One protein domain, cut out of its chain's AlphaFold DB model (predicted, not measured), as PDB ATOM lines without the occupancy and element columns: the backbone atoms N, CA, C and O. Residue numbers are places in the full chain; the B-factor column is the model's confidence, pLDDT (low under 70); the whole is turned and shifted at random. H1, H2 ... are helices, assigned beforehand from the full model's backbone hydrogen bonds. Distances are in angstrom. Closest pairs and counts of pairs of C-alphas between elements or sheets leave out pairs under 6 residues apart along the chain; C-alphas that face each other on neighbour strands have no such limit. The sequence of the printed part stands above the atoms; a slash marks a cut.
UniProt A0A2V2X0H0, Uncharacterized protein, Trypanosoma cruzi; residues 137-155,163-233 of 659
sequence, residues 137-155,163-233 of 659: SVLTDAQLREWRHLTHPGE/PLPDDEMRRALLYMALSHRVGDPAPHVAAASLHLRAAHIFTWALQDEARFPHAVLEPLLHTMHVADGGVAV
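This is residues 137 to 155 and 163 to 233 of the 659 residues of an uncharacterized protein of Trypanosoma cruzi (UniProt A0A2V2X0H0). The long helix H3 has two shorter helices folded back alongside it, H2 before it and H4 after it in the chain, nearly in line with it, and H1 is set crosswise over the open side between H2 and H4. After H4 a tail with no named element, residues 223 to 233, closes the printed part. The printed part has 90 residues with four named helices, in the order H1, H2, H3, H4, and no named strand: all helix. It is compact, with a radius of gyration of the C-alphas of 12.5 A, and rounded, spanning 35 by 29 by 21 A.

H3, residues 187 to 207, touches H2, residues 166 to 179, at a shallow tilt of 19 degrees, opposite ways. This helical hairpin touches through residues 193 to 197 of H3 and 175 to 179 of H2 alone, with the C-alphas of Leu 178 and Arg 197 closest at 5.9 A. H3 and H4, residues 214 to 222, form a second helical hairpin, also at a shallow tilt of 19 degrees. H3 touches H4 with residues 197 to 205 alone; the closest C-alphas, of Ala 198 and Leu 221, are 5.8 A apart. H1, residues 141 to 151, touches H4 at a steep tilt of 53 degrees, opposite ways, closest at the C-alphas of Thr 151 and Val 216, 5.4 A. H1 and H2 only just touch, with 3 pairs of C-alphas within 8 A, and are about perpendicular at 81 degrees; their closest C-alphas, of Trp 147 and Ala 172, are 6.1 A apart. H1 and H3 are apart, and so are H2 and H4. Every O i to N i+4 pair is within hydrogen-bond range in H1, H2 and H3, against 4 of 5 in H4.

H3 measures 30.2 A from C-alpha 187 at (-53.099, 18.136, 16.556) to C-alpha 207. H2 measures 19.9 A, H1 15.3 A from C-alpha 141 at (-28.606, 1.927, 12.253), and H4 12.2 A to C-alpha 222 at (-37.648, 21.820, 16.121).

The two C-alphas farthest apart, of Glu 155 and Ala 186, are 36.4 A apart. Residues 156 to 162, in the link from H1 to H2, are not printed, and C-alphas 155 and 163 are 15.9 A apart across the cut. The links H2 to H3 and H3 to H4 are short. The mean pLDDT of the printed part is 82.7; residues 137, 154 to 155, 183, 227 to 230 and 232 are under 70.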
ATOM      1  N   SER A 137     -29.159  -3.262  19.875       61.38
ATOM      2  CA  SER A 137     -29.999  -3.717  18.763       61.38
ATOM      3  C   SER A 137     -31.428  -3.160  18.773       61.38
ATOM      4  O   SER A 137     -32.184  -3.425  17.840       61.38
ATOM      5  N   VAL A 138     -31.828  -2.417  19.814       75.00
ATOM      6  CA  VAL A 138     -33.190  -1.864  19.931       75.00
ATOM      7  C   VAL A 138     -33.421  -0.698  18.962       75.00
ATOM      8  O   VAL A 138     -34.538  -0.524  18.474       75.00
ATOM      9  N   LEU A 139     -32.383   0.090  18.667       80.94
ATOM     10  CA  LEU A 139     -32.428   1.149  17.658       80.94
ATOM     11  C   LEU A 139     -31.820   0.654  16.347       80.94
ATOM     12  O   LEU A 139     -30.803  -0.033  16.347       80.94
ATOM     13  N   THR A 140     -32.421   1.032  15.220       84.69
ATOM     14  CA  THR A 140     -31.859   0.719  13.900       84.69
ATOM     15  C   THR A 140     -30.633   1.588  13.605       84.69
ATOM     16  O   THR A 140     -30.511   2.711  14.101       84.69
ATOM     17  N   ASP A 141     -29.756   1.130  12.709       82.31
ATOM     18  CA  ASP A 141     -28.606   1.927  12.253       82.31
ATOM     19  C   ASP A 141     -29.019   3.273  11.639       82.31
ATOM     20  O   ASP A 141     -28.244   4.228  11.639       82.31
ATOM     21  N   ALA A 142     -30.233   3.366  11.083       83.31
ATOM     22  CA  ALA A 142     -30.795   4.620  10.585       83.31
ATOM     23  C   ALA A 142     -31.145   5.577  11.735       83.31
ATOM     24  O   ALA A 142     -30.698   6.720  11.722       83.31
ATOM     25  N   GLN A 143     -31.838   5.086  12.768       85.81
ATOM     26  CA  GLN A 143     -32.176   5.866  13.962       85.81
ATOM     27  C   GLN A 143     -30.921   6.339  14.705       85.81
ATOM     28  O   GLN A 143     -30.838   7.489  15.126       85.81
ATOM     29  N   LEU A 144     -29.904   5.484  14.826       84.44
ATOM     30  CA  LEU A 144     -28.639   5.863  15.454       84.44
ATOM     31  C   LEU A 144     -27.884   6.924  14.645       84.44
ATOM     32  O   LEU A 144     -27.341   7.858  15.232       84.44
ATOM     33  N   ARG A 145     -27.856   6.818  13.310       83.25
ATOM     34  CA  ARG A 145     -27.263   7.854  12.446       83.25
ATOM     35  C   ARG A 145     -27.990   9.187  12.580       83.25
ATOM     36  O   ARG A 145     -27.331  10.214  12.706       83.25
ATOM     37  N   GLU A 146     -29.318   9.156  12.605       84.81
ATOM     38  CA  GLU A 146     -30.152  10.347  12.772       84.81
ATOM     39  C   GLU A 146     -29.905  11.023  14.129       84.81
ATOM     40  O   GLU A 146     -29.670  12.227  14.187       84.81
ATOM     41  N   TRP A 147     -29.859  10.250  15.222       87.56
ATOM     42  CA  TRP A 147     -29.501  10.778  16.544       87.56
ATOM     43  C   TRP A 147     -28.128  11.458  16.531       87.56
ATOM     44  O   TRP A 147     -28.014  12.610  16.943       87.56
ATOM     45  N   ARG A 148     -27.100  10.779  16.001       86.12
ATOM     46  CA  ARG A 148     -25.734  11.313  15.973       86.12
ATOM     47  C   ARG A 148     -25.615  12.574  15.107       86.12
ATOM     48  O   ARG A 148     -24.891  13.490  15.482       86.12
ATOM     49  N   HIS A 149     -26.358  12.662  14.002       84.38
ATOM     50  CA  HIS A 149     -26.425  13.874  13.179       84.38
ATOM     51  C   HIS A 149     -27.015  15.067  13.952       84.38
ATOM     52  O   HIS A 149     -26.564  16.199  13.786       84.38
ATOM     53  N   LEU A 150     -28.008  14.824  14.813       85.31
ATOM     54  CA  LEU A 150     -28.634  15.862  15.634       85.31
ATOM     55  C   LEU A 150     -27.766  16.289  16.829       85.31
ATOM     56  O   LEU A 150     -27.847  17.446  17.242       85.31
ATOM     57  N   THR A 151     -26.947  15.392  17.391       86.56
ATOM     58  CA  THR A 151     -26.167  15.664  18.614       86.56
ATOM     59  C   THR A 151     -24.700  16.018  18.398       86.56
ATOM     60  O   THR A 151     -24.128  16.674  19.263       86.56
ATOM     61  N   HIS A 152     -24.101  15.663  17.256       83.00
ATOM     62  CA  HIS A 152     -22.691  15.942  16.937       83.00
ATOM     63  C   HIS A 152     -22.549  16.760  15.638       83.00
ATOM     64  O   HIS A 152     -21.962  16.293  14.655       83.00
ATOM     65  N   PRO A 153     -23.099  17.994  15.584       70.88
ATOM     66  CA  PRO A 153     -23.060  18.821  14.384       70.88
ATOM     67  C   PRO A 153     -21.614  19.240  14.070       70.88
ATOM     68  O   PRO A 153     -21.051  20.113  14.728       70.88
ATOM     69  N   GLY A 154     -21.008  18.620  13.054       65.06
ATOM     70  CA  GLY A 154     -19.650  18.937  12.588       65.06
ATOM     71  C   GLY A 154     -18.721  17.736  12.395       65.06
ATOM     72  O   GLY A 154     -17.673  17.879  11.767       65.06
ATOM     73  N   GLU A 155     -19.101  16.546  12.861       67.19
ATOM     74  CA  GLU A 155     -18.352  15.314  12.604       67.19
ATOM     75  C   GLU A 155     -18.762  14.723  11.242       67.19
ATOM     76  O   GLU A 155     -19.785  14.062  11.100       67.19
ATOM     77  N   PRO A 163     -19.988   1.761  19.496       70.25
ATOM     78  CA  PRO A 163     -21.169   1.765  20.352       70.25
ATOM     79  C   PRO A 163     -21.289   3.100  21.098       70.25
ATOM     80  O   PRO A 163     -20.297   3.643  21.587       70.25
ATOM     81  N   LEU A 164     -22.513   3.634  21.185       77.12
ATOM     82  CA  LEU A 164     -22.789   4.835  21.976       77.12
ATOM     83  C   LEU A 164     -22.535   4.561  23.468       77.12
ATOM     84  O   LEU A 164     -22.820   3.460  23.939       77.12
ATOM     85  N   PRO A 165     -22.079   5.554  24.247       84.69
ATOM     86  CA  PRO A 165     -22.138   5.475  25.700       84.69
ATOM     87  C   PRO A 165     -23.564   5.172  26.183       84.69
ATOM     88  O   PRO A 165     -24.540   5.658  25.605       84.69
ATOM     89  N   ASP A 166     -23.705   4.406  27.267       85.00
ATOM     90  CA  ASP A 166     -25.021   3.946  27.730       85.00
ATOM     91  C   ASP A 166     -26.000   5.101  28.025       85.00
ATOM     92  O   ASP A 166     -27.214   4.953  27.894       85.00
ATOM     93  N   ASP A 167     -25.525   6.253  28.507       87.50
ATOM     94  CA  ASP A 167     -26.375   7.416  28.785       87.50
ATOM     95  C   ASP A 167     -26.863   8.090  27.496       87.50
ATOM     96  O   ASP A 167     -28.012   8.521  27.415       87.50
ATOM     97  N   GLU A 168     -26.026   8.137  26.465       88.44
ATOM     98  CA  GLU A 168     -26.402   8.625  25.143       88.44
ATOM     99  C   GLU A 168     -27.390   7.680  24.451       88.44
ATOM    100  O   GLU A 168     -28.409   8.141  23.940       88.44
ATOM    101  N   MET A 169     -27.176   6.364  24.548       87.62
ATOM    102  CA  MET A 169     -28.110   5.356  24.035       87.62
ATOM    103  C   MET A 169     -29.511   5.494  24.653       87.62
ATOM    104  O   MET A 169     -30.519   5.482  23.947       87.62
ATOM    105  N   ARG A 170     -29.601   5.701  25.975       90.44
ATOM    106  CA  ARG A 170     -30.886   5.924  26.668       90.44
ATOM    107  C   ARG A 170     -31.596   7.192  26.191       90.44
ATOM    108  O   ARG A 170     -32.818   7.181  26.035       90.44
ATOM    109  N   ARG A 171     -30.853   8.285  25.975       91.88
ATOM    110  CA  ARG A 171     -31.415   9.549  25.463       91.88
ATOM    111  C   ARG A 171     -31.908   9.389  24.027       91.88
ATOM    112  O   ARG A 171     -33.023   9.815  23.737       91.88
ATOM    113  N   ALA A 172     -31.137   8.707  23.179       89.88
ATOM    114  CA  ALA A 172     -31.533   8.373  21.815       89.88
ATOM    115  C   ALA A 172     -32.825   7.544  21.795       89.88
ATOM    116  O   ALA A 172     -33.770   7.890  21.090       89.88
ATOM    117  N   LEU A 173     -32.913   6.507  22.635       89.56
ATOM    118  CA  LEU A 173     -34.098   5.654  22.735       89.56
ATOM    119  C   LEU A 173     -35.350   6.449  23.130       89.56
ATOM    120  O   LEU A 173     -36.387   6.336  22.476       89.56
ATOM    121  N   LEU A 174     -35.247   7.283  24.171       90.44
ATOM    122  CA  LEU A 174     -36.343   8.150  24.615       90.44
ATOM    123  C   LEU A 174     -36.748   9.144  23.526       90.44
ATOM    124  O   LEU A 174     -37.935   9.303  23.250       90.44
ATOM    125  N   TYR A 175     -35.777   9.792  22.883       91.38
ATOM    126  CA  TYR A 175     -36.039  10.759  21.822       91.38
ATOM    127  C   TYR A 175     -36.760  10.116  20.631       91.38
ATOM    128  O   TYR A 175     -37.761  10.656  20.152       91.38
ATOM    129  N   MET A 176     -36.305   8.943  20.187       89.31
ATOM    130  CA  MET A 176     -36.901   8.212  19.066       89.31
ATOM    131  C   MET A 176     -38.304   7.701  19.402       89.31
ATOM    132  O   MET A 176     -39.227   7.874  18.605       89.31
ATOM    133  N   ALA A 177     -38.502   7.145  20.601       87.56
ATOM    134  CA  ALA A 177     -39.812   6.680  21.055       87.56
ATOM    135  C   ALA A 177     -40.834   7.827  21.149       87.56
ATOM    136  O   ALA A 177     -41.960   7.699  20.666       87.56
ATOM    137  N   LEU A 178     -40.434   8.975  21.710       86.75
ATOM    138  CA  LEU A 178     -41.301  10.150  21.848       86.75
ATOM    139  C   LEU A 178     -41.570  10.853  20.511       86.75
ATOM    140  O   LEU A 178     -42.601  11.509  20.366       86.75
ATOM    141  N   SER A 179     -40.690  10.690  19.520       87.19
ATOM    142  CA  SER A 179     -40.848  11.291  18.190       87.19
ATOM    143  C   SER A 179     -41.911  10.603  17.327       87.19
ATOM    144  O   SER A 179     -42.418  11.228  16.399       87.19
ATOM    145  N   HIS A 180     -42.327   9.372  17.661       76.62
ATOM    146  CA  HIS A 180     -43.343   8.625  16.905       76.62
ATOM    147  C   HIS A 180     -44.684   9.362  16.783       76.62
ATOM    148  O   HIS A 180     -45.326   9.345  15.737       76.62
ATOM    149  N   ARG A 181     -45.111  10.017  17.869       71.81
ATOM    150  CA  ARG A 181     -46.435  10.652  17.978       71.81
ATOM    151  C   ARG A 181     -46.431  12.149  17.682       71.81
ATOM    152  O   ARG A 181     -47.485  12.771  17.693       71.81
ATOM    153  N   VAL A 182     -45.271  12.734  17.381       73.44
ATOM    154  CA  VAL A 182     -45.159  14.157  17.007       73.44
ATOM    155  C   VAL A 182     -45.778  14.419  15.626       73.44
ATOM    156  O   VAL A 182     -46.270  15.513  15.375       73.44
ATOM    157  N   GLY A 183     -45.829  13.401  14.760       68.06
ATOM    158  CA  GLY A 183     -46.505  13.442  13.458       68.06
ATOM    159  C   GLY A 183     -47.948  12.921  13.461       68.06
ATOM    160  O   GLY A 183     -48.456  12.592  12.390       68.06
ATOM    161  N   ASP A 184     -48.590  12.779  14.628       78.25
ATOM    162  CA  ASP A 184     -49.966  12.272  14.720       78.25
ATOM    163  C   ASP A 184     -50.951  13.221  13.997       78.25
ATOM    164  O   ASP A 184     -50.860  14.443  14.161       78.25
ATOM    165  N   PRO A 185     -51.904  12.701  13.199       76.62
ATOM    166  CA  PRO A 185     -52.893  13.533  12.511       76.62
ATOM    167  C   PRO A 185     -53.791  14.333  13.471       76.62
ATOM    168  O   PRO A 185     -54.390  15.331  13.065       76.62
ATOM    169  N   ALA A 186     -53.904  13.918  14.736       86.62
ATOM    170  CA  ALA A 186     -54.609  14.654  15.770       86.62
ATOM    171  C   ALA A 186     -53.699  15.744  16.385       86.62
ATOM    172  O   ALA A 186     -52.758  15.434  17.122       86.62
ATOM    173  N   PRO A 187     -54.011  17.043  16.200       82.88
ATOM    174  CA  PRO A 187     -53.099  18.136  16.556       82.88
ATOM    175  C   PRO A 187     -52.820  18.238  18.061       82.88
ATOM    176  O   PRO A 187     -51.742  18.658  18.468       82.88
ATOM    177  N   HIS A 188     -53.771  17.830  18.903       82.62
ATOM    178  CA  HIS A 188     -53.605  17.828  20.356       82.62
ATOM    179  C   HIS A 188     -52.662  16.713  20.836       82.62
ATOM    180  O   HIS A 188     -51.924  16.918  21.796       82.62
ATOM    181  N   VAL A 189     -52.656  15.558  20.159       82.50
ATOM    182  CA  VAL A 189     -51.743  14.443  20.457       82.50
ATOM    183  C   VAL A 189     -50.330  14.810  20.017       82.50
ATOM    184  O   VAL A 189     -49.403  14.715  20.822       82.50
ATOM    185  N   ALA A 190     -50.191  15.327  18.793       82.38
ATOM    186  CA  ALA A 190     -48.925  15.811  18.252       82.38
ATOM    187  C   ALA A 190     -48.291  16.894  19.138       82.38
ATOM    188  O   ALA A 190     -47.124  16.785  19.515       82.38
ATOM    189  N   ALA A 191     -49.076  17.897  19.548       83.19
ATOM    190  CA  ALA A 191     -48.610  18.948  20.447       83.19
ATOM    191  C   ALA A 191     -48.185  18.392  21.815       83.19
ATOM    192  O   ALA A 191     -47.109  18.726  22.305       83.19
ATOM    193  N   ALA A 192     -48.985  17.510  22.427       84.19
ATOM    194  CA  ALA A 192     -48.646  16.913  23.718       84.19
ATOM    195  C   ALA A 192     -47.343  16.099  23.659       84.19
ATOM    196  O   ALA A 192     -46.495  16.228  24.543       84.19
ATOM    197  N   SER A 193     -47.148  15.300  22.606       85.81
ATOM    198  CA  SER A 193     -45.908  14.544  22.390       85.81
ATOM    199  C   SER A 193     -44.708  15.453  22.121       85.81
ATOM    200  O   SER A 193     -43.626  15.199  22.651       85.81
ATOM    201  N   LEU A 194     -44.896  16.549  21.379       86.75
ATOM    202  CA  LEU A 194     -43.850  17.541  21.142       86.75
ATOM    203  C   LEU A 194     -43.413  18.232  22.441       86.75
ATOM    204  O   LEU A 194     -42.215  18.313  22.709       86.75
ATOM    205  N   HIS A 195     -44.359  18.685  23.269       88.12
ATOM    206  CA  HIS A 195     -44.050  19.303  24.563       88.12
ATOM    207  C   HIS A 195     -43.387  18.318  25.527       88.12
ATOM    208  O   HIS A 195     -42.448  18.690  26.226       88.12
ATOM    209  N   LEU A 196     -43.818  17.053  25.534       89.81
ATOM    210  CA  LEU A 196     -43.186  16.016  26.345       89.81
ATOM    211  C   LEU A 196     -41.732  15.771  25.920       89.81
ATOM    212  O   LEU A 196     -40.834  15.753  26.761       89.81
ATOM    213  N   ARG A 197     -41.483  15.639  24.613       91.06
ATOM    214  CA  ARG A 197     -40.130  15.497  24.061       91.06
ATOM    215  C   ARG A 197     -39.264  16.717  24.383       91.06
ATOM    216  O   ARG A 197     -38.132  16.557  24.828       91.06
ATOM    217  N   ALA A 198     -39.805  17.924  24.215       91.12
ATOM    218  CA  ALA A 198     -39.113  19.166  24.550       91.12
ATOM    219  C   ALA A 198     -38.750  19.239  26.039       91.12
ATOM    220  O   ALA A 198     -37.632  19.620  26.376       91.12
ATOM    221  N   ALA A 199     -39.649  18.813  26.929       92.25
ATOM    222  CA  ALA A 199     -39.378  18.769  28.360       92.25
ATOM    223  C   ALA A 199     -38.199  17.839  28.697       92.25
ATOM    224  O   ALA A 199     -37.329  18.238  29.468       92.25
ATOM    225  N   HIS A 200     -38.101  16.656  28.075       93.19
ATOM    226  CA  HIS A 200     -36.916  15.789  28.213       93.19
ATOM    227  C   HIS A 200     -35.636  16.487  27.746       93.19
ATOM    228  O   HIS A 200     -34.665  16.547  28.500       93.19
ATOM    229  N   ILE A 201     -35.646  17.088  26.556       92.81
ATOM    230  CA  ILE A 201     -34.476  17.786  25.997       92.81
ATOM    231  C   ILE A 201     -34.020  18.929  26.913       92.81
ATOM    232  O   ILE A 201     -32.834  19.040  27.224       92.81
ATOM    233  N   PHE A 202     -34.953  19.745  27.410       92.00
ATOM    234  CA  PHE A 202     -34.639  20.807  28.364       92.00
ATOM    235  C   PHE A 202     -34.087  20.257  29.680       92.00
ATOM    236  O   PHE A 202     -33.142  20.828  30.222       92.00
ATOM    237  N   THR A 203     -34.610  19.135  30.189       91.50
ATOM    238  CA  THR A 203     -34.022  18.509  31.382       91.50
ATOM    239  C   THR A 203     -32.600  18.012  31.137       91.50
ATOM    240  O   THR A 203     -31.761  18.190  32.014       91.50
ATOM    241  N   TRP A 204     -32.284  17.471  29.957       92.50
ATOM    242  CA  TRP A 204     -30.915  17.070  29.617       92.50
ATOM    243  C   TRP A 204     -29.978  18.277  29.524       92.50
ATOM    244  O   TRP A 204     -28.879  18.226  30.069       92.50
ATOM    245  N   ALA A 205     -30.444  19.385  28.939       90.88
ATOM    246  CA  ALA A 205     -29.700  20.644  28.873       90.88
ATOM    247  C   ALA A 205     -29.333  21.191  30.262       90.88
ATOM    248  O   ALA A 205     -28.229  21.686  30.471       90.88
ATOM    249  N   LEU A 206     -30.255  21.082  31.225       88.94
ATOM    250  CA  LEU A 206     -30.030  21.493  32.616       88.94
ATOM    251  C   LEU A 206     -29.073  20.557  33.374       88.94
ATOM    252  O   LEU A 206     -28.504  20.957  34.392       88.94
ATOM    253  N   GLN A 207     -28.938  19.306  32.929       88.19
ATOM    254  CA  GLN A 207     -28.088  18.293  33.555       88.19
ATOM    255  C   GLN A 207     -26.659  18.315  33.010       88.19
ATOM    256  O   GLN A 207     -25.721  18.149  33.785       88.19
ATOM    257  N   ASP A 208     -26.501  18.511  31.699       86.69
ATOM    258  CA  ASP A 208     -25.218  18.472  31.001       86.69
ATOM    259  C   ASP A 208     -25.148  19.573  29.933       86.69
ATOM    260  O   ASP A 208     -25.400  19.360  28.746       86.69
ATOM    261  N   GLU A 209     -24.808  20.782  30.379       83.31
ATOM    262  CA  GLU A 209     -24.711  21.949  29.498       83.31
ATOM    263  C   GLU A 209     -23.639  21.765  28.411       83.31
ATOM    264  O   GLU A 209     -23.795  22.251  27.292       83.31
ATOM    265  N   ALA A 210     -22.557  21.043  28.721       85.19
ATOM    266  CA  ALA A 210     -21.443  20.855  27.800       85.19
ATOM    267  C   ALA A 210     -21.829  19.979  26.599       85.19
ATOM    268  O   ALA A 210     -21.398  20.263  25.482       85.19
ATOM    269  N   ARG A 211     -22.653  18.941  26.809       83.50
ATOM    270  CA  ARG A 211     -23.129  18.056  25.729       83.50
ATOM    271  C   ARG A 211     -24.318  18.602  24.948       83.50
ATOM    272  O   ARG A 211     -24.543  18.168  23.824       83.50
ATOM    273  N   PHE A 212     -25.069  19.543  25.515       87.69
ATOM    274  CA  PHE A 212     -26.249  20.123  24.872       87.69
ATOM    275  C   PHE A 212     -26.121  21.645  24.684       87.69
ATOM    276  O   PHE A 212     -26.912  22.411  25.242       87.69
ATOM    277  N   PRO A 213     -25.148  22.119  23.878       85.56
ATOM    278  CA  PRO A 213     -25.062  23.526  23.509       85.56
ATOM    279  C   PRO A 213     -26.232  23.936  22.596       85.56
ATOM    280  O   PRO A 213     -26.937  23.099  22.030       85.56
ATOM    281  N   HIS A 214     -26.415  25.246  22.393       83.81
ATOM    282  CA  HIS A 214     -27.498  25.799  21.562       83.81
ATOM    283  C   HIS A 214     -27.597  25.142  20.171       83.81
ATOM    284  O   HIS A 214     -28.695  24.782  19.755       83.81
ATOM    285  N   ALA A 215     -26.448  24.902  19.523       83.12
ATOM    286  CA  ALA A 215     -26.348  24.274  18.203       83.12
ATOM    287  C   ALA A 215     -26.894  22.833  18.137       83.12
ATOM    288  O   ALA A 215     -27.239  22.370  17.057       83.12
ATOM    289  N   VAL A 216     -26.982  22.137  19.276       87.69
ATOM    290  CA  VAL A 216     -27.558  20.786  19.402       87.69
ATOM    291  C   VAL A 216     -29.022  20.856  19.845       87.69
ATOM    292  O   VAL A 216     -29.878  20.128  19.346       87.69
ATOM    293  N   LEU A 217     -29.340  21.767  20.768       87.88
ATOM    294  CA  LEU A 217     -30.694  21.922  21.303       87.88
ATOM    295  C   LEU A 217     -31.707  22.381  20.254       87.88
ATOM    296  O   LEU A 217     -32.835  21.895  20.245       87.88
ATOM    297  N   GLU A 218     -31.329  23.328  19.398       85.62
ATOM    298  CA  GLU A 218     -32.232  23.884  18.391       85.62
ATOM    299  C   GLU A 218     -32.718  22.811  17.387       85.62
ATOM    300  O   GLU A 218     -33.939  22.653  17.258       85.62
ATOM    301  N   PRO A 219     -31.840  21.991  16.769       86.12
ATOM    302  CA  PRO A 219     -32.268  20.864  15.938       86.12
ATOM    303  C   PRO A 219     -33.159  19.855  16.673       86.12
ATOM    304  O   PRO A 219     -34.211  19.474  16.154       86.12
ATOM    305  N   LEU A 220     -32.798  19.446  17.895       88.94
ATOM    306  CA  LEU A 220     -33.567  18.453  18.662       88.94
ATOM    307  C   LEU A 220     -34.994  18.926  18.991       88.94
ATOM    308  O   LEU A 220     -35.935  18.131  19.003       88.94
ATOM    309  N   LEU A 221     -35.179  20.219  19.266       87.88
ATOM    310  CA  LEU A 221     -36.487  20.774  19.625       87.88
ATOM    311  C   LEU A 221     -37.406  20.936  18.409       87.88
ATOM    312  O   LEU A 221     -38.596  20.623  18.491       87.88
ATOM    313  N   HIS A 222     -36.860  21.412  17.287       83.38
ATOM    314  CA  HIS A 222     -37.648  21.820  16.121       83.38
ATOM    315  C   HIS A 222     -37.835  20.732  15.058       83.38
ATOM    316  O   HIS A 222     -38.636  20.914  14.140       83.38
ATOM    317  N   THR A 223     -37.164  19.584  15.184       82.94
ATOM    318  CA  THR A 223     -37.349  18.456  14.260       82.94
ATOM    319  C   THR A 223     -38.731  17.824  14.442       82.94
ATOM    320  O   THR A 223     -38.944  16.953  15.288       82.94
ATOM    321  N   MET A 224     -39.710  18.283  13.658       74.62
ATOM    322  CA  MET A 224     -41.101  17.805  13.716       74.62
ATOM    323  C   MET A 224     -41.275  16.397  13.140       74.62
ATOM    324  O   MET A 224     -42.138  15.649  13.591       74.62
ATOM    325  N   HIS A 225     -40.448  16.026  12.162       73.75
ATOM    326  CA  HIS A 225     -40.461  14.707  11.549       73.75
ATOM    327  C   HIS A 225     -39.070  14.093  11.651       73.75
ATOM    328  O   HIS A 225     -38.123  14.612  11.067       73.75
ATOM    329  N   VAL A 226     -38.964  13.006  12.407       75.25
ATOM    330  CA  VAL A 226     -37.760  12.175  12.470       75.25
ATOM    331  C   VAL A 226     -38.003  11.016  11.509       75.25
ATOM    332  O   VAL A 226     -38.965  10.269  11.702       75.25
ATOM    333  N   ALA A 227     -37.191  10.900  10.455       62.91
ATOM    334  CA  ALA A 227     -37.265   9.765   9.536       62.91
ATOM    335  C   ALA A 227     -36.958   8.491  10.346       62.91
ATOM    336  O   ALA A 227     -35.923   8.418  10.996       62.91
ATOM    337  N   ASP A 228     -37.896   7.543  10.396       63.56
ATOM    338  CA  ASP A 228     -37.890   6.376  11.303       63.56
ATOM    339  C   ASP A 228     -38.144   6.686  12.794       63.56
ATOM    340  O   ASP A 228     -37.798   5.907  13.682       63.56
ATOM    341  N   GLY A 229     -38.808   7.806  13.088       60.78
ATOM    342  CA  GLY A 229     -39.298   8.148  14.420       60.78
ATOM    343  C   GLY A 229     -40.299   7.116  14.948       60.78
ATOM    344  O   GLY A 229     -41.454   7.047  14.520       60.78
ATOM    345  N   GLY A 230     -39.856   6.329  15.921       68.19
ATOM    346  CA  GLY A 230     -40.680   5.378  16.649       68.19
ATOM    347  C   GLY A 230     -39.993   4.044  16.844       68.19
ATOM    348  O   GLY A 230     -39.464   3.437  15.919       68.19
ATOM    349  N   VAL A 231     -40.016   3.587  18.090       72.25
ATOM    350  CA  VAL A 231     -39.387   2.340  18.506       72.25
ATOM    351  C   VAL A 231     -40.448   1.525  19.228       72.25
ATOM    352  O   VAL A 231     -41.102   2.029  20.144       72.25
ATOM    353  N   ALA A 232     -40.649   0.279  18.805       68.88
ATOM    354  CA  ALA A 232     -41.580  -0.641  19.449       68.88
ATOM    355  C   ALA A 232     -40.938  -1.218  20.718       68.88
ATOM    356  O   ALA A 232     -40.494  -2.363  20.739       68.88
ATOM    357  N   VAL A 233     -40.848  -0.396  21.764       74.25
ATOM    358  CA  VAL A 233     -40.294  -0.788  23.064       74.25
ATOM    359  C   VAL A 233     -41.395  -0.790  24.108       74.25
ATOM    360  O   VAL A 233     -42.281   0.064  24.094       74.25
TER     361      VAL A 233